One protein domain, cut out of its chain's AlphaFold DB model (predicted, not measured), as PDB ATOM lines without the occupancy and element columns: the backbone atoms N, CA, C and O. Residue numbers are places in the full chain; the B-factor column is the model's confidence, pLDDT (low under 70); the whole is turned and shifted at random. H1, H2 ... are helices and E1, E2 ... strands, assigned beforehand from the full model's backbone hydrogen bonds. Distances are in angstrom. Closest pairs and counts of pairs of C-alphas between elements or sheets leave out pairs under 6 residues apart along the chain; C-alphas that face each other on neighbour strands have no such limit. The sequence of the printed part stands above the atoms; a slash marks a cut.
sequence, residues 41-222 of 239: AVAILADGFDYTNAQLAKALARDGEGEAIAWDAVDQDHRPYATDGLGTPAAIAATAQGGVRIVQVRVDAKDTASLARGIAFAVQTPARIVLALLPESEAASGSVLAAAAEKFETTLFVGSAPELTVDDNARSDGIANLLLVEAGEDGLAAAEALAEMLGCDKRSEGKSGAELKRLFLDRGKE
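What this domain is: This is residues 41 to 222 of the 239 residues of an uncharacterized protein of Hyphomicrobium nitrativorans NL23 (UniProt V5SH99). A strongly twisted sheet of six parallel strands runs through the middle of a rounded body, with helices covering both of its faces: H3, H4 and H5 on one, H2, H6 and H7 on the other. The sheet curls round H6, H7 stands up from it near the E6 edge, and the short helix H1 only grazes it near E3. The printed part has 182 residues with seven named helices and six named strands, in the order E1 H1 E2 H2 E3 H3 E4 H4 E5 H5 E6 H6 H7; across the sheet the order is E2 E3 E1 E4 E5 E6. The class is mixed, helices and strands. The whole is compact, with a radius of gyration of the C-alphas of 14.6 A and spans of 40 by 36 by 31 A.

Where its parts are: E1, residues 41 to 46, begins at C-alpha 41 at (-35.367, 16.699, -35.886) and measures 15.8 A from first to last C-alpha. H1 is residues 54 to 59, E2 residues 70 to 72 and H2 residues 87 to 95. E3, residues 100 to 106, is the longest strand, 18.6 A, and begins at C-alpha 100 at (-37.237, 11.083, -36.957). H3, residues 112 to 122, measures 15.1 A. E4 is residues 129 to 133. H4, residues 139 to 151, measures 18.3 A, and E5, residues 156 to 161, 16.2 A. H5 is residues 166 to 174, E6 residues 178 to 182 and H6 residues 189 to 198, 14.2 A. H7, residues 209 to 221, measures 19.8 A and ends at C-alpha 221 at (-26.304, 3.704, -55.417).

How they stand to each other: E1 is parallel to E3 at 30 degrees, with N 42 and O 101 2.9 A apart, and to E4 at 17 degrees, with N 45 and O 131 2.8 A apart, both within hydrogen-bond range. So are N 71 and O 104 of E2 and E3, 2.9 A, N 130 and O 156 of E4 and E5, 2.8 A, and N 179 and O 157 of E5 and E6, 2.8 A. E2, H2, E3 form a strand-helix-strand unit, two parallel neighbour strands with a helix between them along the chain, with a left-handed crossover; E4, H4, E5 and E5, H5, E6 are right-handed ones. E1, H1, E2 and E3, H3, E4 are split units, with another strand between their two strands, and are right-handed. The sheet and its helices make three layers, helices on both faces. H2 is over E1 at a height over the sheet of 8.1 A, and H4 is over E5 and E6 at 9.3 A, on the opposite face. H3 and H4 touch at a shallow tilt of 31 degrees, closest at the C-alphas of Thr 112 and Ser 141, 6.2 A. H2 and H6 touch at a shallow tilt of 31 degrees, closest at the C-alphas of Ala 94 and Ala 195, 4.4 A. H7 touches H6 with residues 215 to 219 alone, about perpendicular at 80 degrees, closest at the C-alphas of Phe 216 and Met 197, 6.3 A. In H2, H3, H4, H5 and H6 every O i to N i+4 pair is within hydrogen-bond range; in H7 7 of 9 are, and in H1 0 of 2, beside 2 of 3 O i to N i+3 pairs.

The domain as a whole: The two C-alphas farthest apart, of Glu 65 and Val 166, are 45.5 A apart. The printed part has no cut. The link from E2 to H2, residues 73 to 86, is long. The mean pLDDT of the printed part is 91.5; residue 137, residues 200 to 204 and residues 220 to 222 are under 70.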
ATOM      1  N   ALA A  41     -34.337  15.701 -35.647       95.50
ATOM      2  CA  ALA A  41     -35.367  16.699 -35.886       95.50
ATOM      3  C   ALA A  41     -35.372  17.124 -37.362       95.50
ATOM      4  O   ALA A  41     -34.342  17.541 -37.907       95.50
ATOM      5  N   VAL A  42     -36.545  17.030 -37.980       97.81
ATOM      6  CA  VAL A  42     -36.834  17.472 -39.345       97.81
ATOM      7  C   VAL A  42     -37.949  18.505 -39.267       97.81
ATOM      8  O   VAL A  42     -39.014  18.225 -38.718       97.81
ATOM      9  N   ALA A  43     -37.705  19.699 -39.797       98.69
ATOM     10  CA  ALA A  43     -38.749  20.695 -39.975       98.69
ATOM     11  C   ALA A  43     -39.444  20.461 -41.310       98.69
ATOM     12  O   ALA A  43     -38.774  20.396 -42.339       98.69
ATOM     13  N   ILE A  44     -40.768  20.338 -41.289       98.62
ATOM     14  CA  ILE A  44     -41.582  20.228 -42.499       98.62
ATOM     15  C   ILE A  44     -42.352  21.535 -42.659       98.62
ATOM     16  O   ILE A  44     -43.100  21.930 -41.767       98.62
ATOM     17  N   LEU A  45     -42.126  22.201 -43.787       98.38
ATOM     18  CA  LEU A  45     -42.812  23.411 -44.213       98.38
ATOM     19  C   LEU A  45     -43.869  22.993 -45.232       98.38
ATOM     20  O   LEU A  45     -43.527  22.540 -46.326       98.38
ATOM     21  N   ALA A  46     -45.133  23.101 -44.844       97.12
ATOM     22  CA  ALA A  46     -46.276  22.657 -45.635       97.12
ATOM     23  C   ALA A  46     -47.482  23.587 -45.428       97.12
ATOM     24  O   ALA A  46     -47.431  24.523 -44.639       97.12
ATOM     25  N   ASP A  47     -48.583  23.304 -46.108       95.31
ATOM     26  CA  ASP A  47     -49.873  24.005 -46.028       95.31
ATOM     27  C   ASP A  47     -50.669  23.740 -44.731       95.31
ATOM     28  O   ASP A  47     -51.693  24.379 -44.483       95.31
ATOM     29  N   GLY A  48     -50.166  22.858 -43.864       95.81
ATOM     30  CA  GLY A  48     -50.645  22.649 -42.501       95.81
ATOM     31  C   GLY A  48     -50.675  21.186 -42.083       95.81
ATOM     32  O   GLY A  48     -50.330  20.287 -42.851       95.81
ATOM     33  N   PHE A  49     -51.041  20.956 -40.823       97.12
ATOM     34  CA  PHE A  49     -50.931  19.653 -40.182       97.12
ATOM     35  C   PHE A  49     -52.153  19.343 -39.322       97.12
ATOM     36  O   PHE A  49     -52.550  20.128 -38.464       97.12
ATOM     37  N   ASP A  50     -52.692  18.139 -39.462       96.38
ATOM     38  CA  ASP A  50     -53.674  17.582 -38.547       96.38
ATOM     39  C   ASP A  50     -52.928  16.894 -37.407       96.38
ATOM     40  O   ASP A  50     -52.798  15.670 -37.332       96.38
ATOM     41  N   TYR A  51     -52.416  17.696 -36.480       93.38
ATOM     42  CA  TYR A  51     -51.750  17.190 -35.283       93.38
ATOM     43  C   TYR A  51     -52.717  16.551 -34.267       93.38
ATOM     44  O   TYR A  51     -52.278  16.112 -33.200       93.38
ATOM     45  N   THR A  52     -54.022  16.468 -34.569       93.44
ATOM     46  CA  THR A  52     -54.958  15.622 -33.808       93.44
ATOM     47  C   THR A  52     -54.854  14.153 -34.224       93.44
ATOM     48  O   THR A  52     -55.224  13.261 -33.452       93.44
ATOM     49  N   ASN A  53     -54.256  13.882 -35.389       94.88
ATOM     50  CA  ASN A  53     -53.895  12.545 -35.825       94.88
ATOM     51  C   ASN A  53     -52.905  11.899 -34.839       94.88
ATOM     52  O   ASN A  53     -51.800  12.389 -34.599       94.88
ATOM     53  N   ALA A  54     -53.284  10.744 -34.288       93.75
ATOM     54  CA  ALA A  54     -52.507  10.067 -33.252       93.75
ATOM     55  C   ALA A  54     -51.141   9.540 -33.729       93.75
ATOM     56  O   ALA A  54     -50.266   9.302 -32.895       93.75
ATOM     57  N   GLN A  55     -50.958   9.309 -35.030       94.06
ATOM     58  CA  GLN A  55     -49.675   8.898 -35.597       94.06
ATOM     59  C   GLN A  55     -48.717  10.087 -35.650       94.06
ATOM     60  O   GLN A  55     -47.611   9.989 -35.122       94.06
ATOM     61  N   LEU A  56     -49.175  11.227 -36.178       95.69
ATOM     62  CA  LEU A  56     -48.391  12.460 -36.208       95.69
ATOM     63  C   LEU A  56     -48.058  12.951 -34.795       95.69
ATOM     64  O   LEU A  56     -46.896  13.210 -34.493       95.69
ATOM     65  N   ALA A  57     -49.043  12.994 -33.892       94.81
ATOM     66  CA  ALA A  57     -48.875  13.503 -32.528       94.81
ATOM     67  C   ALA A  57     -47.753  12.811 -31.726       94.81
ATOM     68  O   ALA A  57     -47.167  13.427 -30.829       94.81
ATOM     69  N   LYS A  58     -47.453  11.540 -32.036       94.12
ATOM     70  CA  LYS A  58     -46.373  10.751 -31.411       94.12
ATOM     71  C   LYS A  58     -44.984  11.089 -31.946       94.12
ATOM     72  O   LYS A  58     -44.006  10.788 -31.274       94.12
ATOM     73  N   ALA A  59     -44.903  11.668 -33.138       95.69
ATOM     74  CA  ALA A  59     -43.649  12.008 -33.794       95.69
ATOM     75  C   ALA A  59     -43.264  13.485 -33.624       95.69
ATOM     76  O   ALA A  59     -42.190  13.885 -34.062       95.69
ATOM     77  N   LEU A  60     -44.113  14.306 -33.002       97.38
ATOM     78  CA  LEU A  60     -43.845  15.733 -32.837       97.38
ATOM     79  C   LEU A  60     -42.646  15.971 -31.924       97.38
ATOM     80  O   LEU A  60     -42.600  15.466 -30.803       97.38
ATOM     81  N   ALA A  61     -41.705  16.780 -32.404       97.25
ATOM     82  CA  ALA A  61     -40.641  17.329 -31.585       97.25
ATOM     83  C   ALA A  61     -41.251  18.221 -30.501       97.25
ATOM     84  O   ALA A  61     -42.193  18.975 -30.757       97.25
ATOM     85  N   ARG A  62     -40.716  18.118 -29.288       96.88
ATOM     86  CA  ARG A  62     -41.214  18.797 -28.098       96.88
ATOM     87  C   ARG A  62     -40.098  19.582 -27.434       96.88
ATOM     88  O   ARG A  62     -38.919  19.241 -27.546       96.88
ATOM     89  N   ASP A  63     -40.473  20.650 -26.755       93.88
ATOM     90  CA  ASP A  63     -39.554  21.389 -25.905       93.88
ATOM     91  C   ASP A  63     -39.393  20.723 -24.523       93.88
ATOM     92  O   ASP A  63     -39.868  19.613 -24.269       93.88
ATOM     93  N   GLY A  64     -38.672  21.397 -23.623       91.00
ATOM     94  CA  GLY A  64     -38.449  20.911 -22.259       91.00
ATOM     95  C   GLY A  64     -39.695  20.915 -21.366       91.00
ATOM     96  O   GLY A  64     -39.655  20.313 -20.295       91.00
ATOM     97  N   GLU A  65     -40.781  21.566 -21.785       91.62
ATOM     98  CA  GLU A  65     -42.049  21.672 -21.048       91.62
ATOM     99  C   GLU A  65     -43.116  20.709 -21.601       91.62
ATOM    100  O   GLU A  65     -44.139  20.452 -20.963       91.62
ATOM    101  N   GLY A  66     -42.835  20.096 -22.753       92.62
ATOM    102  CA  GLY A  66     -43.691  19.127 -23.422       92.62
ATOM    103  C   GLY A  66     -44.624  19.745 -24.461       92.62
ATOM    104  O   GLY A  66     -45.494  19.040 -24.992       92.62
ATOM    105  N   GLU A  67     -44.455  21.025 -24.790       94.50
ATOM    106  CA  GLU A  67     -45.151  21.666 -25.903       94.50
ATOM    107  C   GLU A  67     -44.513  21.239 -27.225       94.50
ATOM    108  O   GLU A  67     -43.313  20.975 -27.295       94.50
ATOM    109  N   ALA A  68     -45.316  21.091 -28.282       95.94
ATOM    110  CA  ALA A  68     -44.745  20.779 -29.588       95.94
ATOM    111  C   ALA A  68     -44.031  22.004 -30.156       95.94
ATOM    112  O   ALA A  68     -44.563  23.111 -30.135       95.94
ATOM    113  N   ILE A  69     -42.855  21.781 -30.734       97.44
ATOM    114  CA  ILE A  69     -42.126  22.818 -31.454       97.44
ATOM    115  C   ILE A  69     -42.805  22.984 -32.814       97.44
ATOM    116  O   ILE A  69     -42.631  22.160 -33.719       97.44
ATOM    117  N   ALA A  70     -43.618  24.027 -32.941       97.31
ATOM    118  CA  ALA A  70     -44.436  24.267 -34.116       97.31
ATOM    119  C   ALA A  70     -44.677  25.764 -34.349       97.31
ATOM    120  O   ALA A  70     -44.656  26.554 -33.405       97.31
ATOM    121  N   TRP A  71     -44.909  26.145 -35.604       97.75
ATOM    122  CA  TRP A  71     -45.210  27.527 -35.972       97.75
ATOM    123  C   TRP A  71     -46.134  27.617 -37.180       97.75
ATOM    124  O   TRP A  71     -45.928  26.935 -38.181       97.75
ATOM    125  N   ASP A  72     -47.112  28.504 -37.108       97.19
ATOM    126  CA  ASP A  72     -47.946  28.909 -38.223       97.19
ATOM    127  C   ASP A  72     -47.468  30.264 -38.759       97.19
ATOM    128  O   ASP A  72     -47.638  31.305 -38.128       97.19
ATOM    129  N   ALA A  73     -46.834  30.281 -39.932       96.88
ATOM    130  CA  ALA A  73     -46.353  31.512 -40.558       96.88
ATOM    131  C   ALA A  73     -47.449  32.308 -41.290       96.88
ATOM    132  O   ALA A  73     -47.185  33.452 -41.700       96.88
ATOM    133  N   VAL A  74     -48.632  31.710 -41.466       94.25
ATOM    134  CA  VAL A  74     -49.825  32.321 -42.060       94.25
ATOM    135  C   VAL A  74     -50.576  33.090 -40.977       94.25
ATOM    136  O   VAL A  74     -50.732  34.305 -41.097       94.25
ATOM    137  N   ASP A  75     -50.926  32.407 -39.888       93.38
ATOM    138  CA  ASP A  75     -51.733  32.956 -38.791       93.38
ATOM    139  C   ASP A  75     -50.879  33.545 -37.644       93.38
ATOM    140  O   ASP A  75     -51.385  34.252 -36.776       93.38
ATOM    141  N   GLN A  76     -49.555  33.347 -37.691       94.06
ATOM    142  CA  GLN A  76     -48.565  33.878 -36.740       94.06
ATOM    143  C   GLN A  76     -48.763  33.397 -35.296       94.06
ATOM    144  O   GLN A  76     -48.575  34.160 -34.342       94.06
ATOM    145  N   ASP A  77     -49.103  32.121 -35.130       93.06
ATOM    146  CA  ASP A  77     -49.210  31.466 -33.829       93.06
ATOM    147  C   ASP A  77     -48.474  30.107 -33.797       93.06
ATOM    148  O   ASP A  77     -47.750  29.746 -34.720       93.06
ATOM    149  N   HIS A  78     -48.579  29.360 -32.694       92.88
ATOM    150  CA  HIS A  78     -47.889  28.072 -32.512       92.88
ATOM    151  C   HIS A  78     -48.736  26.853 -32.935       92.88
ATOM    152  O   HIS A  78     -48.446  25.727 -32.522       92.88
ATOM    153  N   ARG A  79     -49.806  27.046 -33.720       94.44
ATOM    154  CA  ARG A  79     -50.772  25.997 -34.083       94.44
ATOM    155  C   ARG A  79     -50.952  25.912 -35.599       94.44
ATOM    156  O   ARG A  79     -51.952  26.378 -36.125       94.44
ATOM    157  N   PRO A  80     -50.029  25.231 -36.305       95.88
ATOM    158  CA  PRO A  80     -50.072  25.073 -37.761       95.88
ATOM    159  C   PRO A  80     -51.140  24.064 -38.226       95.88
ATOM    160  O   PRO A  80     -50.815  23.063 -38.868       95.88
ATOM    161  N   TYR A  81     -52.405  24.275 -37.859       95.38
ATOM    162  CA  TYR A  81     -53.483  23.307 -38.054       95.38
ATOM    163  C   TYR A  81     -54.090  23.369 -39.462       95.38
ATOM    164  O   TYR A  81     -54.510  24.427 -39.920       95.38
ATOM    165  N   ALA A  82     -54.187  22.220 -40.133       94.00
ATOM    166  CA  ALA A  82     -55.008  22.037 -41.334       94.00
ATOM    167  C   ALA A  82     -55.321  20.549 -41.546       94.00
ATOM    168  O   ALA A  82     -54.489  19.692 -41.262       94.00
ATOM    169  N   THR A  83     -56.506  20.228 -42.069       92.12
ATOM    170  CA  THR A  83     -56.939  18.831 -42.282       92.12
ATOM    171  C   THR A  83     -56.725  18.317 -43.703       92.12
ATOM    172  O   THR A  83     -56.745  17.112 -43.928       92.12
ATOM    173  N   ASP A  84     -56.565  19.220 -44.664       87.62
ATOM    174  CA  ASP A  84     -56.569  18.967 -46.107       87.62
ATOM    175  C   ASP A  84     -55.203  19.191 -46.774       87.62
ATOM    176  O   ASP A  84     -55.088  19.069 -47.991       87.62
ATOM    177  N   GLY A  85     -54.172  19.470 -45.975       88.94
ATOM    178  CA  GLY A  85     -52.816  19.720 -46.448       88.94
ATOM    179  C   GLY A  85     -51.920  18.484 -46.576       88.94
ATOM    180  O   GLY A  85     -52.177  17.422 -45.998       88.94
ATOM    181  N   LEU A  86     -50.800  18.646 -47.285       94.06
ATOM    182  CA  LEU A  86     -49.752  17.632 -47.448       94.06
ATOM    183  C   LEU A  86     -48.843  17.484 -46.218       94.06
ATOM    184  O   LEU A  86     -48.088  16.514 -46.123       94.06
ATOM    185  N   GLY A  87     -48.910  18.401 -45.247       96.88
ATOM    186  CA  GLY A  87     -48.044  18.347 -44.066       96.88
ATOM    187  C   GLY A  87     -48.224  17.069 -43.242       96.88
ATOM    188  O   GLY A  87     -47.239  16.424 -42.881       96.88
ATOM    189  N   THR A  88     -49.469  16.650 -42.993       97.50
ATOM    190  CA  THR A  88     -49.768  15.407 -42.255       97.50
ATOM    191  C   THR A  88     -49.221  14.152 -42.944       97.50
ATOM    192  O   THR A  88     -48.464  13.420 -42.296       97.50
ATOM    193  N   PRO A  89     -49.557  13.859 -44.219       97.38
ATOM    194  CA  PRO A  89     -49.032  12.671 -44.885       97.38
ATOM    195  C   PRO A  89     -47.506  12.711 -45.032       97.38
ATOM    196  O   PRO A  89     -46.866  11.692 -44.786       97.38
ATOM    197  N   ALA A  90     -46.898  13.870 -45.310       97.75
ATOM    198  CA  ALA A  90     -45.440  13.992 -45.382       97.75
ATOM    199  C   ALA A  90     -44.758  13.727 -44.035       97.75
ATOM    200  O   ALA A  90     -43.739  13.042 -43.975       97.75
ATOM    201  N   ALA A  91     -45.324  14.214 -42.932       97.81
ATOM    202  CA  ALA A  91     -44.796  13.938 -41.600       97.81
ATOM    203  C   ALA A  91     -44.914  12.451 -41.223       97.81
ATOM    204  O   ALA A  91     -44.004  11.886 -40.611       97.81
ATOM    205  N   ILE A  92     -46.006  11.795 -41.623       97.31
ATOM    206  CA  ILE A  92     -46.179  10.350 -41.438       97.31
ATOM    207  C   ILE A  92     -45.165   9.571 -42.285       97.31
ATOM    208  O   ILE A  92     -44.495   8.686 -41.755       97.31
ATOM    209  N   ALA A  93     -44.999   9.931 -43.560       97.00
ATOM    210  CA  ALA A  93     -44.021   9.321 -44.455       97.00
ATOM    211  C   ALA A  93     -42.594   9.460 -43.906       97.00
ATOM    212  O   ALA A  93     -41.915   8.454 -43.720       97.00
ATOM    213  N   ALA A  94     -42.183  10.673 -43.519       96.25
ATOM    214  CA  ALA A  94     -40.852  10.962 -42.976       96.25
ATOM    215  C   ALA A  94     -40.524  10.193 -41.685       96.25
ATOM    216  O   ALA A  94     -39.355   9.995 -41.355       96.25
ATOM    217  N   THR A  95     -41.542   9.758 -40.942       95.25
ATOM    218  CA  THR A  95     -41.388   9.061 -39.656       95.25
ATOM    219  C   THR A  95     -41.637   7.560 -39.752       95.25
ATOM    220  O   THR A  95     -41.496   6.856 -38.750       95.25
ATOM    221  N   ALA A  96     -41.948   7.044 -40.946       93.88
ATOM    222  CA  ALA A  96     -42.363   5.659 -41.161       93.88
ATOM    223  C   ALA A  96     -41.332   4.624 -40.681       93.88
ATOM    224  O   ALA A  96     -41.710   3.545 -40.227       93.88
ATOM    225  N   GLN A  97     -40.039   4.957 -40.736       90.25
ATOM    226  CA  GLN A  97     -38.954   4.076 -40.289       90.25
ATOM    227  C   GLN A  97     -38.476   4.352 -38.850       90.25
ATOM    228  O   GLN A  97     -37.607   3.650 -38.340       90.25
ATOM    229  N   GLY A  98     -39.065   5.333 -38.158       88.19
ATOM    230  CA  GLY A  98     -38.610   5.788 -36.843       88.19
ATOM    231  C   GLY A  98     -37.343   6.649 -36.909       88.19
ATOM    232  O   GLY A  98     -36.876   7.023 -37.977       88.19
ATOM    233  N   GLY A  99     -36.810   7.045 -35.747       87.81
ATOM    234  CA  GLY A  99     -35.572   7.842 -35.665       87.81
ATOM    235  C   GLY A  99     -35.693   9.302 -36.129       87.81
ATOM    236  O   GLY A  99     -34.704  10.038 -36.087       87.81
ATOM    237  N   VAL A 100     -36.896   9.728 -36.517       93.44
ATOM    238  CA  VAL A 100     -37.237  11.083 -36.957       93.44
ATOM    239  C   VAL A 100     -38.286  11.675 -36.022       93.44
ATOM    240  O   VAL A 100     -39.244  10.997 -35.648       93.44
ATOM    241  N   ARG A 101     -38.116  12.954 -35.686       95.88
ATOM    242  CA  ARG A 101     -39.119  13.773 -34.996       95.88
ATOM    243  C   ARG A 101     -39.400  15.047 -35.779       95.88
ATOM    244  O   ARG A 101     -38.502  15.594 -36.417       95.88
ATOM    245  N   ILE A 102     -40.640  15.519 -35.727       98.12
ATOM    246  CA  ILE A 102     -41.163  16.533 -36.643       98.12
ATOM    247  C   ILE A 102     -41.340  17.876 -35.947       98.12
ATOM    248  O   ILE A 102     -42.044  17.978 -34.945       98.12
ATOM    249  N   VAL A 103     -40.736  18.907 -36.527       98.56
ATOM    250  CA  VAL A 103     -41.061  20.310 -36.269       98.56
ATOM    251  C   VAL A 103     -42.051  20.746 -37.347       98.56
ATOM    252  O   VAL A 103     -41.744  20.693 -38.537       98.56
ATOM    253  N   GLN A 104     -43.255  21.138 -36.943       98.19
ATOM    254  CA  GLN A 104     -44.330  21.481 -37.880       98.19
ATOM    255  C   GLN A 104     -44.295  22.968 -38.193       98.19
ATOM    256  O   GLN A 104     -44.332  23.786 -37.274       98.19
ATOM    257  N   VAL A 105     -44.257  23.327 -39.471       98.38
ATOM    258  CA  VAL A 105     -44.265  24.727 -39.882       98.38
ATOM    259  C   VAL A 105     -45.293  24.923 -40.986       98.38
ATOM    260  O   VAL A 105     -45.099  24.459 -42.107       98.38
ATOM    261  N   ARG A 106     -46.405  25.596 -40.683       97.62
ATOM    262  CA  ARG A 106     -47.383  25.958 -41.713       97.62
ATOM    263  C   ARG A 106     -46.910  27.205 -42.440       97.62
ATOM    264  O   ARG A 106     -46.557  28.198 -41.810       97.62
ATOM    265  N   VAL A 107     -46.874  27.135 -43.761       96.81
ATOM    266  CA  VAL A 107     -46.512  28.230 -44.658       96.81
ATOM    267  C   VAL A 107     -47.539  28.316 -45.778       96.81
ATOM    268  O   VAL A 107     -48.129  27.317 -46.179       96.81
ATOM    269  N   ASP A 108     -47.712  29.516 -46.317       92.62
ATOM    270  CA  ASP A 108     -48.338  29.687 -47.623       92.62
ATOM    271  C   ASP A 108     -47.214  29.680 -48.657       92.62
ATOM    272  O   ASP A 108     -46.417  30.614 -48.728       92.62
ATOM    273  N   ALA A 109     -47.114  28.604 -49.433       79.44
ATOM    274  CA  ALA A 109     -46.032  28.433 -50.395       79.44
ATOM    275  C   ALA A 109     -46.105  29.402 -51.593       79.44
ATOM    276  O   ALA A 109     -45.117  29.525 -52.317       79.44
ATOM    277  N   LYS A 110     -47.230  30.108 -51.780       86.00
ATOM    278  CA  LYS A 110     -47.371  31.200 -52.759       86.00
ATOM    279  C   LYS A 110     -46.922  32.548 -52.190       86.00
ATOM    280  O   LYS A 110     -46.638  33.479 -52.943       86.00
ATOM    281  N   ASP A 111     -46.821  32.666 -50.866       92.12
ATOM    282  CA  ASP A 111     -46.253  33.828 -50.188       92.12
ATOM    283  C   ASP A 111     -44.789  33.558 -49.813       92.12
ATOM    284  O   ASP A 111     -44.470  32.967 -48.778       92.12
ATOM    285  N   THR A 112     -43.865  34.077 -50.624       92.88
ATOM    286  CA  THR A 112     -42.419  34.006 -50.337       92.88
ATOM    287  C   THR A 112     -42.045  34.551 -48.955       92.88
ATOM    288  O   THR A 112     -41.084  34.069 -48.349       92.88
ATOM    289  N   ALA A 113     -42.800  35.512 -48.408       94.69
ATOM    290  CA  ALA A 113     -42.565  36.017 -47.064       94.69
ATOM    291  C   ALA A 113     -43.010  35.004 -45.996       94.69
ATOM    292  O   ALA A 113     -42.329  34.873 -44.978       94.69
ATOM    293  N   SER A 114     -44.105  34.272 -46.220       96.31
ATOM    294  CA  SER A 114     -44.546  33.160 -45.364       96.31
ATOM    295  C   SER A 114     -43.518  32.034 -45.357       96.31
ATOM    296  O   SER A 114     -43.071  31.623 -44.284       96.31
ATOM    297  N   LEU A 115     -43.025  31.638 -46.535       96.25
ATOM    298  CA  LEU A 115     -41.941  30.660 -46.658       96.25
ATOM    299  C   LEU A 115     -40.676  31.112 -45.908       96.25
ATOM    300  O   LEU A 115     -40.107  30.350 -45.127       96.25
ATOM    301  N   ALA A 116     -40.257  32.369 -46.083       96.69
ATOM    302  CA  ALA A 116     -39.089  32.918 -45.399       96.69
ATOM    303  C   ALA A 116     -39.262  32.969 -43.868       96.69
ATOM    304  O   ALA A 116     -38.316  32.656 -43.140       96.69
ATOM    305  N   ARG A 117     -40.456  33.320 -43.365       98.00
ATOM    306  CA  ARG A 117     -40.788  33.258 -41.928       98.00
ATOM    307  C   ARG A 117     -40.703  31.823 -41.407       98.00
ATOM    308  O   ARG A 117     -40.085  31.598 -40.368       98.00
ATOM    309  N   GLY A 118     -41.258  30.864 -42.148       98.06
ATOM    310  CA  GLY A 118     -41.194  29.447 -41.800       98.06
ATOM    311  C   GLY A 118     -39.760  28.922 -41.724       98.06
ATOM    312  O   GLY A 118     -39.388  28.275 -40.747       98.06
ATOM    313  N   ILE A 119     -38.915  29.277 -42.697       98.19
ATOM    314  CA  ILE A 119     -37.483  28.949 -42.682       98.19
ATOM    315  C   ILE A 119     -36.789  29.585 -41.475       98.19
ATOM    316  O   ILE A 119     -36.030  28.911 -40.781       98.19
ATOM    317  N   ALA A 120     -37.047  30.870 -41.213       98.06
ATOM    318  CA  ALA A 120     -36.435  31.593 -40.103       98.06
ATOM    319  C   ALA A 120     -36.772  30.968 -38.742       98.06
ATOM    320  O   ALA A 120     -35.902  30.932 -37.873       98.06
ATOM    321  N   PHE A 121     -37.993  30.453 -38.572       98.50
ATOM    322  CA  PHE A 121     -38.365  29.650 -37.410       98.50
ATOM    323  C   PHE A 121     -37.624  28.307 -37.407       98.50
ATOM    324  O   PHE A 121     -36.942  27.987 -36.438       98.50
ATOM    325  N   ALA A 122     -37.693  27.548 -38.506       98.38
ATOM    326  CA  ALA A 122     -37.146  26.196 -38.598       98.38
ATOM    327  C   ALA A 122     -35.656  26.119 -38.223       98.38
ATOM    328  O   ALA A 122     -35.264  25.246 -37.450       98.38
ATOM    329  N   VAL A 123     -34.837  27.063 -38.698       97.75
ATOM    330  CA  VAL A 123     -33.389  27.108 -38.408       97.75
ATOM    331  C   VAL A 123     -33.048  27.489 -36.962       97.75
ATOM    332  O   VAL A 123     -31.902  27.333 -36.552       97.75
ATOM    333  N   GLN A 124     -34.015  27.997 -36.192       97.44
ATOM    334  CA  GLN A 124     -33.867  28.271 -34.756       97.44
ATOM    335  C   GLN A 124     -34.284  27.078 -33.887       97.44
ATOM    336  O   GLN A 124     -34.092  27.097 -32.672       97.44
ATOM    337  N   THR A 125     -34.853  26.038 -34.494       97.25
ATOM    338  CA  THR A 125     -35.237  24.807 -33.802       97.25
ATOM    339  C   THR A 125     -34.085  23.793 -33.802       97.25
ATOM    340  O   THR A 125     -33.064  23.998 -34.459       97.25
ATOM    341  N   PRO A 126     -34.229  22.641 -33.120       95.88
ATOM    342  CA  PRO A 126     -33.270  21.545 -33.240       95.88
ATOM    343  C   PRO A 126     -33.184  20.909 -34.641       95.88
ATOM    344  O   PRO A 126     -32.352  20.019 -34.837       95.88
ATOM    345  N   ALA A 127     -34.049  21.289 -35.591       97.00
ATOM    346  CA  ALA A 127     -34.083  20.702 -36.922       97.00
ATOM    347  C   ALA A 127     -32.773  20.930 -37.690       97.00
ATOM    348  O   ALA A 127     -32.262  22.043 -37.787       97.00
ATOM    349  N   ARG A 128     -32.236  19.853 -38.272       94.56
ATOM    350  CA  ARG A 128     -31.036  19.900 -39.136       94.56
ATOM    351  C   ARG A 128     -31.359  19.699 -40.610       94.56
ATOM    352  O   ARG A 128     -30.488  19.869 -41.461       94.56
ATOM    353  N   ILE A 129     -32.608  19.351 -40.889       97.81
ATOM    354  CA  ILE A 129     -33.166  19.187 -42.221       97.81
ATOM    355  C   ILE A 129     -34.455  20.000 -42.260       97.81
ATOM    356  O   ILE A 129     -35.287  19.885 -41.358       97.81
ATOM    357  N   VAL A 130     -34.595  20.816 -43.295       98.50
ATOM    358  CA  VAL A 130     -35.803  21.574 -43.614       98.50
ATOM    359  C   VAL A 130     -36.354  21.004 -44.911       98.50
ATOM    360  O   VAL A 130     -35.733  21.164 -45.955       98.50
ATOM    361  N   LEU A 131     -37.496  20.330 -44.839       98.38
ATOM    362  CA  LEU A 131     -38.254  19.865 -45.993       98.38
ATOM    363  C   LEU A 131     -39.352  20.881 -46.303       98.38
ATOM    364  O   LEU A 131     -40.262  21.053 -45.501       98.38
ATOM    365  N   ALA A 132     -39.283  21.537 -47.456       97.25
ATOM    366  CA  ALA A 132     -40.335  22.414 -47.951       97.25
ATOM    367  C   ALA A 132     -41.121  21.717 -49.061       97.25
ATOM    368  O   ALA A 132     -40.551  21.355 -50.093       97.25
ATOM    369  N   LEU A 133     -42.424  21.537 -48.845       95.31
ATOM    370  CA  LEU A 133     -43.347  21.048 -49.863       95.31
ATOM    371  C   LEU A 133     -43.814  22.240 -50.697       95.31
ATOM    372  O   LEU A 133     -44.491  23.137 -50.195       95.31
ATOM    373  N   LEU A 134     -43.399  22.276 -51.957       87.25
ATOM    374  CA  LEU A 134     -43.698  23.349 -52.890       87.25
ATOM    375  C   LEU A 134     -44.823  22.873 -53.818       87.25
ATOM    376  O   LEU A 134     -44.668  21.841 -54.467       87.25
ATOM    377  N   PRO A 135     -45.959  23.585 -53.896       74.56
ATOM    378  CA  PRO A 135     -47.105  23.164 -54.696       74.56
ATOM    379  C   PRO A 135     -46.836  23.270 -56.201       74.56
ATOM    380  O   PRO A 135     -47.497  22.590 -56.977       74.56
ATOM    381  N   GLU A 136     -45.873  24.102 -56.611       70.81
ATOM    382  CA  GLU A 136     -45.443  24.298 -57.995       70.81
ATOM    383  C   GLU A 136     -43.940  24.625 -58.032       70.81
ATOM    384  O   GLU A 136     -43.371  25.122 -57.052       70.81
ATOM    385  N   SER A 137     -43.295  24.370 -59.173       63.28
ATOM    386  CA  SER A 137     -41.902  24.760 -59.429       63.28
ATOM    387  C   SER A 137     -41.788  26.263 -59.691       63.28
ATOM    388  O   SER A 137     -41.458  26.715 -60.789       63.28
ATOM    389  N   GLU A 138     -42.099  27.071 -58.682       72.69
ATOM    390  CA  GLU A 138     -41.929  28.512 -58.773       72.69
ATOM    391  C   GLU A 138     -40.469  28.894 -58.516       72.69
ATOM    392  O   GLU A 138     -39.916  28.669 -57.432       72.69
ATOM    393  N   ALA A 139     -39.856  29.566 -59.495       75.56
ATOM    394  CA  ALA A 139     -38.494  30.088 -59.377       75.56
ATOM    395  C   ALA A 139     -38.301  30.954 -58.115       75.56
ATOM    396  O   ALA A 139     -37.217  30.967 -57.529       75.56
ATOM    397  N   ALA A 140     -39.358  31.646 -57.669       82.62
ATOM    398  CA  ALA A 140     -39.353  32.460 -56.461       82.62
ATOM    399  C   ALA A 140     -39.123  31.612 -55.199       82.62
ATOM    400  O   ALA A 140     -38.171  31.872 -54.459       82.62
ATOM    401  N   SER A 141     -39.903  30.554 -54.986       85.06
ATOM    402  CA  SER A 141     -39.746  29.651 -53.837       85.06
ATOM    403  C   SER A 141     -38.400  28.921 -53.864       85.06
ATOM    404  O   SER A 141     -37.717  28.835 -52.839       85.06
ATOM    405  N   GLY A 142     -37.945  28.506 -55.052       87.75
ATOM    406  CA  GLY A 142     -36.606  27.941 -55.240       87.75
ATOM    407  C   GLY A 142     -35.478  28.917 -54.874       87.75
ATOM    408  O   GLY A 142     -34.494  28.520 -54.247       87.75
ATOM    409  N   SER A 143     -35.625  30.206 -55.201       91.56
ATOM    410  CA  SER A 143     -34.649  31.244 -54.833       91.56
ATOM    411  C   SER A 143     -34.598  31.510 -53.325       91.56
ATOM    412  O   SER A 143     -33.515  31.711 -52.777       91.56
ATOM    413  N   VAL A 144     -35.743  31.441 -52.634       95.19
ATOM    414  CA  VAL A 144     -35.817  31.591 -51.171       95.19
ATOM    415  C   VAL A 144     -35.085  30.442 -50.477       95.19
ATOM    416  O   VAL A 144     -34.289  30.688 -49.569       95.19
ATOM    417  N   LEU A 145     -35.293  29.198 -50.924       95.25
ATOM    418  CA  LEU A 145     -34.575  28.035 -50.391       95.25
ATOM    419  C   LEU A 145     -33.070  28.108 -50.655       95.25
ATOM    420  O   LEU A 145     -32.286  27.801 -49.761       95.25
ATOM    421  N   ALA A 146     -32.656  28.546 -51.845       96.00
ATOM    422  CA  ALA A 146     -31.242  28.726 -52.159       96.00
ATOM    423  C   ALA A 146     -30.577  29.788 -51.280       96.00
ATOM    424  O   ALA A 146     -29.548  29.512 -50.670       96.00
ATOM    425  N   ALA A 147     -31.205  30.955 -51.128       97.00
ATOM    426  CA  ALA A 147     -30.703  32.002 -50.243       97.00
ATOM    427  C   ALA A 147     -30.618  31.530 -48.779       97.00
ATOM    428  O   ALA A 147     -29.693  31.891 -48.049       97.00
ATOM    429  N   ALA A 148     -31.568  30.702 -48.333       97.69
ATOM    430  CA  ALA A 148     -31.518  30.090 -47.011       97.69
ATOM    431  C   ALA A 148     -30.369  29.078 -46.885       97.69
ATOM    432  O   ALA A 148     -29.632  29.116 -45.901       97.69
ATOM    433  N   ALA A 149     -30.180  28.217 -47.883       97.94
ATOM    434  CA  ALA A 149     -29.108  27.232 -47.900       97.94
ATOM    435  C   ALA A 149     -27.723  27.894 -47.856       97.94
ATOM    436  O   ALA A 149     -26.910  27.528 -47.008       97.94
ATOM    437  N   GLU A 150     -27.495  28.936 -48.656       97.31
ATOM    438  CA  GLU A 150     -26.257  29.729 -48.621       97.31
ATOM    439  C   GLU A 150     -26.008  30.380 -47.253       97.31
ATOM    440  O   GLU A 150     -24.869  30.488 -46.807       97.31
ATOM    441  N   LYS A 151     -27.070  30.806 -46.560       97.75
ATOM    442  CA  LYS A 151     -26.963  31.452 -45.247       97.75
ATOM    443  C   LYS A 151     -26.754  30.465 -44.094       97.75
ATOM    444  O   LYS A 151     -26.145  30.831 -43.088       97.75
ATOM    445  N   PHE A 152     -27.291  29.252 -44.196       97.12
ATOM    446  CA  PHE A 152     -27.363  28.281 -43.099       97.12
ATOM    447  C   PHE A 152     -26.695  26.949 -43.473       97.12
ATOM    448  O   PHE A 152     -27.344  25.909 -43.560       97.12
ATOM    449  N   GLU A 153     -25.371  26.971 -43.633       94.00
ATOM    450  CA  GLU A 153     -24.543  25.843 -44.106       94.00
ATOM    451  C   GLU A 153     -24.684  24.540 -43.285       94.00
ATOM    452  O   GLU A 153     -24.437  23.429 -43.768       94.00
ATOM    453  N   THR A 154     -25.091  24.645 -42.016       93.94
ATOM    454  CA  THR A 154     -25.272  23.499 -41.111       93.94
ATOM    455  C   THR A 154     -26.600  22.769 -41.295       93.94
ATOM    456  O   THR A 154     -26.788  21.706 -40.694       93.94
ATOM    457  N   THR A 155     -27.518  23.328 -42.077       96.69
ATOM    458  CA  THR A 155     -28.870  22.811 -42.294       96.69
ATOM    459  C   THR A 155     -28.999  22.346 -43.734       96.69
ATOM    460  O   THR A 155     -28.622  23.070 -44.652       96.69
ATOM    461  N   LEU A 156     -29.509  21.133 -43.940       97.88
ATOM    462  CA  LEU A 156     -29.890  20.661 -45.268       97.88
ATOM    463  C   LEU A 156     -31.278  21.208 -45.611       97.88
ATOM    464  O   LEU A 156     -32.231  20.974 -44.870       97.88
ATOM    465  N   PHE A 157     -31.394  21.884 -46.747       98.19
ATOM    466  CA  PHE A 157     -32.671  22.304 -47.310       98.19
ATOM    467  C   PHE A 157     -33.073  21.335 -48.412       98.19
ATOM    468  O   PHE A 157     -32.314  21.122 -49.356       98.19
ATOM    469  N   VAL A 158     -34.262  20.756 -48.285       97.31
ATOM    470  CA  VAL A 158     -34.876  19.876 -49.276       97.31
ATOM    471  C   VAL A 158     -36.132  20.561 -49.797       97.31
ATOM    472  O   VAL A 158     -37.072  20.778 -49.036       97.31
ATOM    473  N   GLY A 159     -36.151  20.931 -51.073       95.62
ATOM    474  CA  GLY A 159     -37.356  21.407 -51.751       95.62
ATOM    475  C   GLY A 159     -37.996  20.267 -52.531       95.62
ATOM    476  O   GLY A 159     -37.318  19.645 -53.341       95.62
ATOM    477  N   SER A 160     -39.274  19.998 -52.285       94.88
ATOM    478  CA  SER A 160     -40.069  19.013 -53.023       94.88
ATOM    479  C   SER A 160     -41.023  19.753 -53.950       94.88
ATOM    480  O   SER A 160     -41.882  20.472 -53.449       94.88
ATOM    481  N   ALA A 161     -40.866  19.622 -55.267       92.25
ATOM    482  CA  ALA A 161     -41.718  20.286 -56.261       92.25
ATOM    483  C   ALA A 161     -42.295  19.259 -57.252       92.25
ATOM    484  O   ALA A 161     -41.638  18.250 -57.493       92.25
ATOM    485  N   PRO A 162     -43.484  19.471 -57.851       89.62
ATOM    486  CA  PRO A 162     -44.113  18.468 -58.721       89.62
ATOM    487  C   PRO A 162     -43.260  18.077 -59.932       89.62
ATOM    488  O   PRO A 162     -43.266  16.925 -60.349       89.62
ATOM    489  N   GLU A 163     -42.516  19.037 -60.471       90.56
ATOM    490  CA  GLU A 163     -41.614  18.880 -61.608       90.56
ATOM    491  C   GLU A 163     -40.396  19.774 -61.368       90.56
ATOM    492  O   GLU A 163     -40.537  20.850 -60.785       90.56
ATOM    493  N   LEU A 164     -39.203  19.354 -61.792       90.38
ATOM    494  CA  LEU A 164     -37.995  20.173 -61.689       90.38
ATOM    495  C   LEU A 164     -37.541  20.662 -63.059       90.38
ATOM    496  O   LEU A 164     -37.418  19.894 -64.012       90.38
ATOM    497  N   THR A 165     -37.192  21.943 -63.147       90.31
ATOM    498  CA  THR A 165     -36.574  22.487 -64.358       90.31
ATOM    499  C   THR A 165     -35.065  22.222 -64.390       90.31
ATOM    500  O   THR A 165     -34.433  21.846 -63.398       90.31
ATOM    501  N   VAL A 166     -34.434  22.457 -65.543       89.06
ATOM    502  CA  VAL A 166     -32.963  22.413 -65.671       89.06
ATOM    503  C   VAL A 166     -32.296  23.415 -64.722       89.06
ATOM    504  O   VAL A 166     -31.268  23.099 -64.123       89.06
ATOM    505  N   ASP A 167     -32.900  24.590 -64.541       89.56
ATOM    506  CA  ASP A 167     -32.381  25.628 -63.649       89.56
ATOM    507  C   ASP A 167     -32.488  25.215 -62.177       89.56
ATOM    508  O   ASP A 167     -31.602  25.531 -61.382       89.56
ATOM    509  N   ASP A 168     -33.532  24.473 -61.807       90.44
ATOM    510  CA  ASP A 168     -33.673  23.926 -60.457       90.44
ATOM    511  C   ASP A 168     -32.604  22.870 -60.179       90.44
ATOM    512  O   ASP A 168     -31.949  22.918 -59.136       90.44
ATOM    513  N   ASN A 169     -32.343  21.983 -61.139       89.94
ATOM    514  CA  ASN A 169     -31.262  21.005 -61.029       89.94
ATOM    515  C   ASN A 169     -29.892  21.687 -60.903       89.94
ATOM    516  O   ASN A 169     -29.134  21.388 -59.980       89.94
ATOM    517  N   ALA A 170     -29.600  22.674 -61.755       92.50
ATOM    518  CA  ALA A 170     -28.352  23.432 -61.685       92.50
ATOM    519  C   ALA A 170     -28.196  24.179 -60.347       92.50
ATOM    520  O   ALA A 170     -27.103  24.213 -59.776       92.50
ATOM    521  N   ARG A 171     -29.285  24.753 -59.818       93.75
ATOM    522  CA  ARG A 171     -29.300  25.426 -58.510       93.75
ATOM    523  C   ARG A 171     -29.061  24.443 -57.368       93.75
ATOM    524  O   ARG A 171     -28.256  24.732 -56.484       93.75
ATOM    525  N   SER A 172     -29.743  23.299 -57.400       92.62
ATOM    526  CA  SER A 172     -29.546  22.200 -56.458       92.62
ATOM    527  C   SER A 172     -28.076  21.790 -56.455       92.62
ATOM    528  O   SER A 172     -27.443  21.839 -55.408       92.62
ATOM    529  N   ASP A 173     -27.477  21.496 -57.608       93.69
ATOM    530  CA  ASP A 173     -26.079  21.061 -57.720       93.69
ATOM    531  C   ASP A 173     -25.062  22.124 -57.281       93.69
ATOM    532  O   ASP A 173     -24.044  21.789 -56.668       93.69
ATOM    533  N   GLY A 174     -25.349  23.401 -57.546       95.69
ATOM    534  CA  GLY A 174     -24.470  24.522 -57.219       95.69
ATOM    535  C   GLY A 174     -24.347  24.833 -55.723       95.69
ATOM    536  O   GLY A 174     -23.364  25.455 -55.321       95.69
ATOM    537  N   ILE A 175     -25.300  24.393 -54.893       97.25
ATOM    538  CA  ILE A 175     -25.336  24.711 -53.458       97.25
ATOM    539  C   ILE A 175     -25.151  23.438 -52.626       97.25
ATOM    540  O   ILE A 175     -25.879  22.450 -52.750       97.25
ATOM    541  N   ALA A 176     -24.152  23.453 -51.741       96.69
ATOM    542  CA  ALA A 176     -23.674  22.253 -51.057       96.69
ATOM    543  C   ALA A 176     -24.723  21.599 -50.141       96.69
ATOM    544  O   ALA A 176     -24.726  20.383 -49.997       96.69
ATOM    545  N   ASN A 177     -25.615  22.386 -49.546       97.56
ATOM    546  CA  ASN A 177     -26.645  21.972 -48.590       97.56
ATOM    547  C   ASN A 177     -28.075  22.251 -49.088       97.56
ATOM    548  O   ASN A 177     -28.995  22.354 -48.277       97.56
ATOM    549  N   LEU A 178     -28.260  22.372 -50.403       97.56
ATOM    550  CA  LEU A 178     -29.572  22.414 -51.044       97.56
ATOM    551  C   LEU A 178     -29.772  21.145 -51.861       97.56
ATOM    552  O   LEU A 178     -28.877  20.725 -52.595       97.56
ATOM    553  N   LEU A 179     -30.960  20.570 -51.759       96.12
ATOM    554  CA  LEU A 179     -31.415  19.495 -52.613       96.12
ATOM    555  C   LEU A 179     -32.828  19.810 -53.097       96.12
ATOM    556  O   LEU A 179     -33.732  19.993 -52.288       96.12
ATOM    557  N   LEU A 180     -33.026  19.863 -54.408       94.75
ATOM    558  CA  LEU A 180     -34.359  19.899 -55.002       94.75
ATOM    559  C   LEU A 180     -34.695  18.505 -55.530       94.75
ATOM    560  O   LEU A 180     -33.855  17.870 -56.168       94.75
ATOM    561  N   VAL A 181     -35.890  18.022 -55.205       93.19
ATOM    562  CA  VAL A 181     -36.396  16.705 -55.597       93.19
ATOM    563  C   VAL A 181     -37.784  16.839 -56.208       93.19
ATOM    564  O   VAL A 181     -38.576  17.692 -55.802       93.19
ATOM    565  N   GLU A 182     -38.073  15.984 -57.183       93.25
ATOM    566  CA  GLU A 182     -39.430  15.832 -57.696       93.25
ATOM    567  C   GLU A 182     -40.308  15.175 -56.629       93.25
ATOM    568  O   GLU A 182     -39.890  14.237 -55.946       93.25
ATOM    569  N   ALA A 183     -41.525  15.683 -56.475       91.62
ATOM    570  CA  ALA A 183     -42.420  15.294 -55.397       91.62
ATOM    571  C   ALA A 183     -43.030  13.895 -55.604       91.62
ATOM    572  O   ALA A 183     -43.503  13.292 -54.642       91.62
ATOM    573  N   GLY A 184     -42.978  13.360 -56.828       90.88
ATOM    574  CA  GLY A 184     -43.623  12.100 -57.196       90.88
ATOM    575  C   GLY A 184     -45.141  12.238 -57.357       90.88
ATOM    576  O   GLY A 184     -45.695  13.329 -57.231       90.88
ATOM    577  N   GLU A 185     -45.820  11.126 -57.652       88.50
ATOM    578  CA  GLU A 185     -47.264  11.121 -57.946       88.50
ATOM    579  C   GLU A 185     -48.134  11.534 -56.747       88.50
ATOM    580  O   GLU A 185     -49.200  12.119 -56.933       88.50
ATOM    581  N   ASP A 186     -47.688  11.243 -55.524       89.88
ATOM    582  CA  ASP A 186     -48.406  11.534 -54.278       89.88
ATOM    583  C   ASP A 186     -47.876  12.770 -53.533       89.88
ATOM    584  O   ASP A 186     -48.445  13.181 -52.521       89.88
ATOM    585  N   GLY A 187     -46.802  13.382 -54.037       91.31
ATOM    586  CA  GLY A 187     -46.154  14.534 -53.423       91.31
ATOM    587  C   GLY A 187     -45.246  14.207 -52.228       91.31
ATOM    588  O   GLY A 187     -44.773  15.135 -51.562       91.31
ATOM    589  N   LEU A 188     -45.005  12.924 -51.921       95.12
ATOM    590  CA  LEU A 188     -44.346  12.479 -50.686       95.12
ATOM    591  C   LEU A 188     -42.931  11.927 -50.888       95.12
ATOM    592  O   LEU A 188     -42.249  11.670 -49.893       95.12
ATOM    593  N   ALA A 189     -42.440  11.811 -52.127       94.00
ATOM    594  CA  ALA A 189     -41.166  11.151 -52.435       94.00
ATOM    595  C   ALA A 189     -39.975  11.700 -51.621       94.00
ATOM    596  O   ALA A 189     -39.104  10.953 -51.163       94.00
ATOM    597  N   ALA A 190     -39.951  13.014 -51.379       94.75
ATOM    598  CA  ALA A 190     -38.947  13.664 -50.541       94.75
ATOM    599  C   ALA A 190     -38.993  13.185 -49.079       94.75
ATOM    600  O   ALA A 190     -37.955  12.923 -48.471       94.75
ATOM    601  N   ALA A 191     -40.195  13.070 -48.513       96.06
ATOM    602  CA  ALA A 191     -40.410  12.636 -47.140       96.06
ATOM    603  C   ALA A 191     -40.070  11.150 -46.965       96.06
ATOM    604  O   ALA A 191     -39.398  10.782 -46.003       96.06
ATOM    605  N   GLU A 192     -40.456  10.307 -47.918       94.81
ATOM    606  CA  GLU A 192     -40.103   8.883 -47.932       94.81
ATOM    607  C   GLU A 192     -38.587   8.681 -48.003       94.81
ATOM    608  O   GLU A 192     -38.011   7.896 -47.247       94.81
ATOM    609  N   ALA A 193     -37.909   9.462 -48.846       92.19
ATOM    610  CA  ALA A 193     -36.459   9.425 -48.940       92.19
ATOM    611  C   ALA A 193     -35.759   9.866 -47.648       92.19
ATOM    612  O   ALA A 193     -34.727   9.296 -47.282       92.19
ATOM    613  N   LEU A 194     -36.330  10.829 -46.916       92.62
ATOM    614  CA  LEU A 194     -35.850  11.174 -45.578       92.62
ATOM    615  C   LEU A 194     -36.048  10.027 -44.588       92.62
ATOM    616  O   LEU A 194     -35.131   9.749 -43.816       92.62
ATOM    617  N   ALA A 195     -37.199   9.355 -44.617       92.00
ATOM    618  CA  ALA A 195     -37.467   8.217 -43.744       92.00
ATOM    619  C   ALA A 195     -36.445   7.100 -43.961       92.00
ATOM    620  O   ALA A 195     -35.894   6.581 -42.998       92.00
ATOM    621  N   GLU A 196     -36.131   6.782 -45.214       88.62
ATOM    622  CA  GLU A 196     -35.097   5.803 -45.559       88.62
ATOM    623  C   GLU A 196     -33.692   6.241 -45.136       88.62
ATOM    624  O   GLU A 196     -32.923   5.448 -44.593       88.62
ATOM    625  N   MET A 197     -33.346   7.511 -45.357       88.19
ATOM    626  CA  MET A 197     -32.034   8.046 -44.992       88.19
ATOM    627  C   MET A 197     -31.809   8.044 -43.469       88.19
ATOM    628  O   MET A 197     -30.681   7.849 -43.010       88.19
ATOM    629  N   LEU A 198     -32.860   8.304 -42.688       88.00
ATOM    630  CA  LEU A 198     -32.781   8.549 -41.243       88.00
ATOM    631  C   LEU A 198     -33.243   7.366 -40.382       88.00
ATOM    632  O   LEU A 198     -32.893   7.306 -39.204       88.00
ATOM    633  N   GLY A 199     -33.999   6.430 -40.954       72.44
ATOM    634  CA  GLY A 199     -34.756   5.394 -40.248       72.44
ATOM    635  C   GLY A 199     -33.946   4.409 -39.411       72.44
ATOM    636  O   GLY A 199     -34.489   3.731 -38.542       72.44
ATOM    637  N   CYS A 200     -32.639   4.313 -39.649       65.00
ATOM    638  CA  CYS A 200     -31.870   3.155 -39.200       65.00
ATOM    639  C   CYS A 200     -30.564   3.475 -38.481       65.00
ATOM    640  O   CYS A 200     -29.918   2.560 -37.977       65.00
ATOM    641  N   ASP A 201     -30.152   4.740 -38.403       56.31
ATOM    642  CA  ASP A 201     -28.850   5.073 -37.843       56.31
ATOM    643  C   ASP A 201     -28.781   6.496 -37.281       56.31
ATOM    644  O   ASP A 201     -29.308   7.445 -37.857       56.31
ATOM    645  N   LYS A 202     -27.951   6.683 -36.244       60.50
ATOM    646  CA  LYS A 202     -27.444   8.002 -35.799       60.50
ATOM    647  C   LYS A 202     -26.543   8.676 -36.849       60.50
ATOM    648  O   LYS A 202     -25.800   9.602 -36.534       60.50
ATOM    649  N   ARG A 203     -26.576   8.212 -38.103       61.81
ATOM    650  CA  ARG A 203     -25.744   8.667 -39.219       61.81
ATOM    651  C   ARG A 203     -25.925  10.149 -39.510       61.81
ATOM    652  O   ARG A 203     -25.090  10.669 -40.227       61.81
ATOM    653  N   SER A 204     -26.951  10.826 -39.009       67.88
ATOM    654  CA  SER A 204     -27.154  12.268 -39.172       67.88
ATOM    655  C   SER A 204     -26.546  13.117 -38.042       67.88
ATOM    656  O   SER A 204     -26.345  14.317 -38.241       67.88
ATOM    657  N   GLU A 205     -26.237  12.541 -36.871       75.62
ATOM    658  CA  GLU A 205     -25.751  13.306 -35.712       75.62
ATOM    659  C   GLU A 205     -24.404  13.977 -36.026       75.62
ATOM    660  O   GLU A 205     -23.438  13.334 -36.431       75.62
ATOM    661  N   GLY A 206     -24.341  15.298 -35.837       79.44
ATOM    662  CA  GLY A 206     -23.113  16.082 -36.005       79.44
ATOM    663  C   GLY A 206     -22.718  16.404 -37.449       79.44
ATOM    664  O   GLY A 206     -21.753  17.138 -37.641       79.44
ATOM    665  N   LYS A 207     -23.459  15.928 -38.455       85.94
ATOM    666  CA  LYS A 207     -23.149  16.201 -39.864       85.94
ATOM    667  C   LYS A 207     -23.545  17.611 -40.294       85.94
ATOM    668  O   LYS A 207     -24.512  18.188 -39.794       85.94
ATOM    669  N   SER A 208     -22.779  18.168 -41.222       91.12
ATOM    670  CA  SER A 208     -23.091  19.403 -41.947       91.12
ATOM    671  C   SER A 208     -24.212  19.188 -42.970       91.12
ATOM    672  O   SER A 208     -24.504  18.053 -43.357       91.12
ATOM    673  N   GLY A 209     -24.816  20.275 -43.467       88.12
ATOM    674  CA  GLY A 209     -25.831  20.186 -44.521       88.12
ATOM    675  C   GLY A 209     -25.295  19.527 -45.799       88.12
ATOM    676  O   GLY A 209     -25.989  18.727 -46.422       88.12
ATOM    677  N   ALA A 210     -24.024  19.771 -46.134       92.94
ATOM    678  CA  ALA A 210     -23.366  19.158 -47.286       92.94
ATOM    679  C   ALA A 210     -23.153  17.646 -47.141       92.94
ATOM    680  O   ALA A 210     -23.339  16.886 -48.092       92.94
ATOM    681  N   GLU A 211     -22.781  17.185 -45.948       91.56
ATOM    682  CA  GLU A 211     -22.659  15.752 -45.674       91.56
ATOM    683  C   GLU A 211     -24.024  15.060 -45.684       91.56
ATOM    684  O   GLU A 211     -24.132  13.949 -46.199       91.56
ATOM    685  N   LEU A 212     -25.069  15.718 -45.169       90.06
ATOM    686  CA  LEU A 212     -26.442  15.217 -45.247       90.06
ATOM    687  C   LEU A 212     -26.918  15.111 -46.704       90.06
ATOM    688  O   LEU A 212     -27.479  14.084 -47.076       90.06
ATOM    689  N   LYS A 213     -26.626  16.106 -47.554       93.31
ATOM    690  CA  LYS A 213     -26.926  16.035 -48.994       93.31
ATOM    691  C   LYS A 213     -26.242  14.839 -49.657       93.31
ATOM    692  O   LYS A 213     -26.881  14.108 -50.405       93.31
ATOM    693  N   ARG A 214     -24.953  14.617 -49.379       90.88
ATOM    694  CA  ARG A 214     -24.213  13.469 -49.933       90.88
ATOM    695  C   ARG A 214     -24.837  12.139 -49.522       90.88
ATOM    696  O   ARG A 214     -25.060  11.308 -50.389       90.88
ATOM    697  N   LEU A 215     -25.192  11.974 -48.245       87.62
ATOM    698  CA  LEU A 215     -25.901  10.772 -47.782       87.62
ATOM    699  C   LEU A 215     -27.212  10.549 -48.533       87.62
ATOM    700  O   LEU A 215     -27.512   9.419 -48.909       87.62
ATOM    701  N   PHE A 216     -27.974  11.619 -48.756       88.06
ATOM    702  CA  PHE A 216     -29.231  11.538 -49.486       88.06
ATOM    703  C   PHE A 216     -29.008  11.076 -50.935       88.06
ATOM    704  O   PHE A 216     -29.723  10.205 -51.425       88.06
ATOM    705  N   LEU A 217     -27.995  11.622 -51.618       87.69
ATOM    706  CA  LEU A 217     -27.677  11.278 -53.009       87.69
ATOM    707  C   LEU A 217     -27.066   9.878 -53.162       87.69
ATOM    708  O   LEU A 217     -27.365   9.173 -54.128       87.69
ATOM    709  N   ASP A 218     -26.218   9.454 -52.225       83.69
ATOM    710  CA  ASP A 218     -25.556   8.148 -52.281       83.69
ATOM    711  C   ASP A 218     -26.532   6.982 -52.031       83.69
ATOM    712  O   ASP A 218     -26.279   5.872 -52.504       83.69
ATOM    713  N   ARG A 219     -27.709   7.243 -51.434       70.38
ATOM    714  CA  ARG A 219     -28.821   6.279 -51.310       70.38
ATOM    715  C   ARG A 219     -29.173   5.611 -52.640       70.38
ATOM    716  O   ARG A 219     -29.422   4.414 -52.671       70.38
ATOM    717  N   GLY A 220     -29.166   6.359 -53.746       58.75
ATOM    718  CA  GLY A 220     -29.524   5.819 -55.063       58.75
ATOM    719  C   GLY A 220     -28.547   4.765 -55.602       58.75
ATOM    720  O   GLY A 220     -28.837   4.129 -56.612       58.75
ATOM    721  N   LYS A 221     -27.382   4.591 -54.961       59.09
ATOM    722  CA  LYS A 221     -26.304   3.704 -55.417       59.09
ATOM    723  C   LYS A 221     -26.120   2.464 -54.542       59.09
ATOM    724  O   LYS A 221     -25.471   1.519 -54.989       59.09
ATOM    725  N   GLU A 222     -26.658   2.448 -53.323       51.66
ATOM    726  CA  GLU A 222     -26.476   1.346 -52.374       51.66
ATOM    727  C   GLU A 222     -27.709   0.429 -52.315       51.66
ATOM    728  O   GLU A 222     -28.855   0.862 -52.393       51.66
TER     729      GLU A 222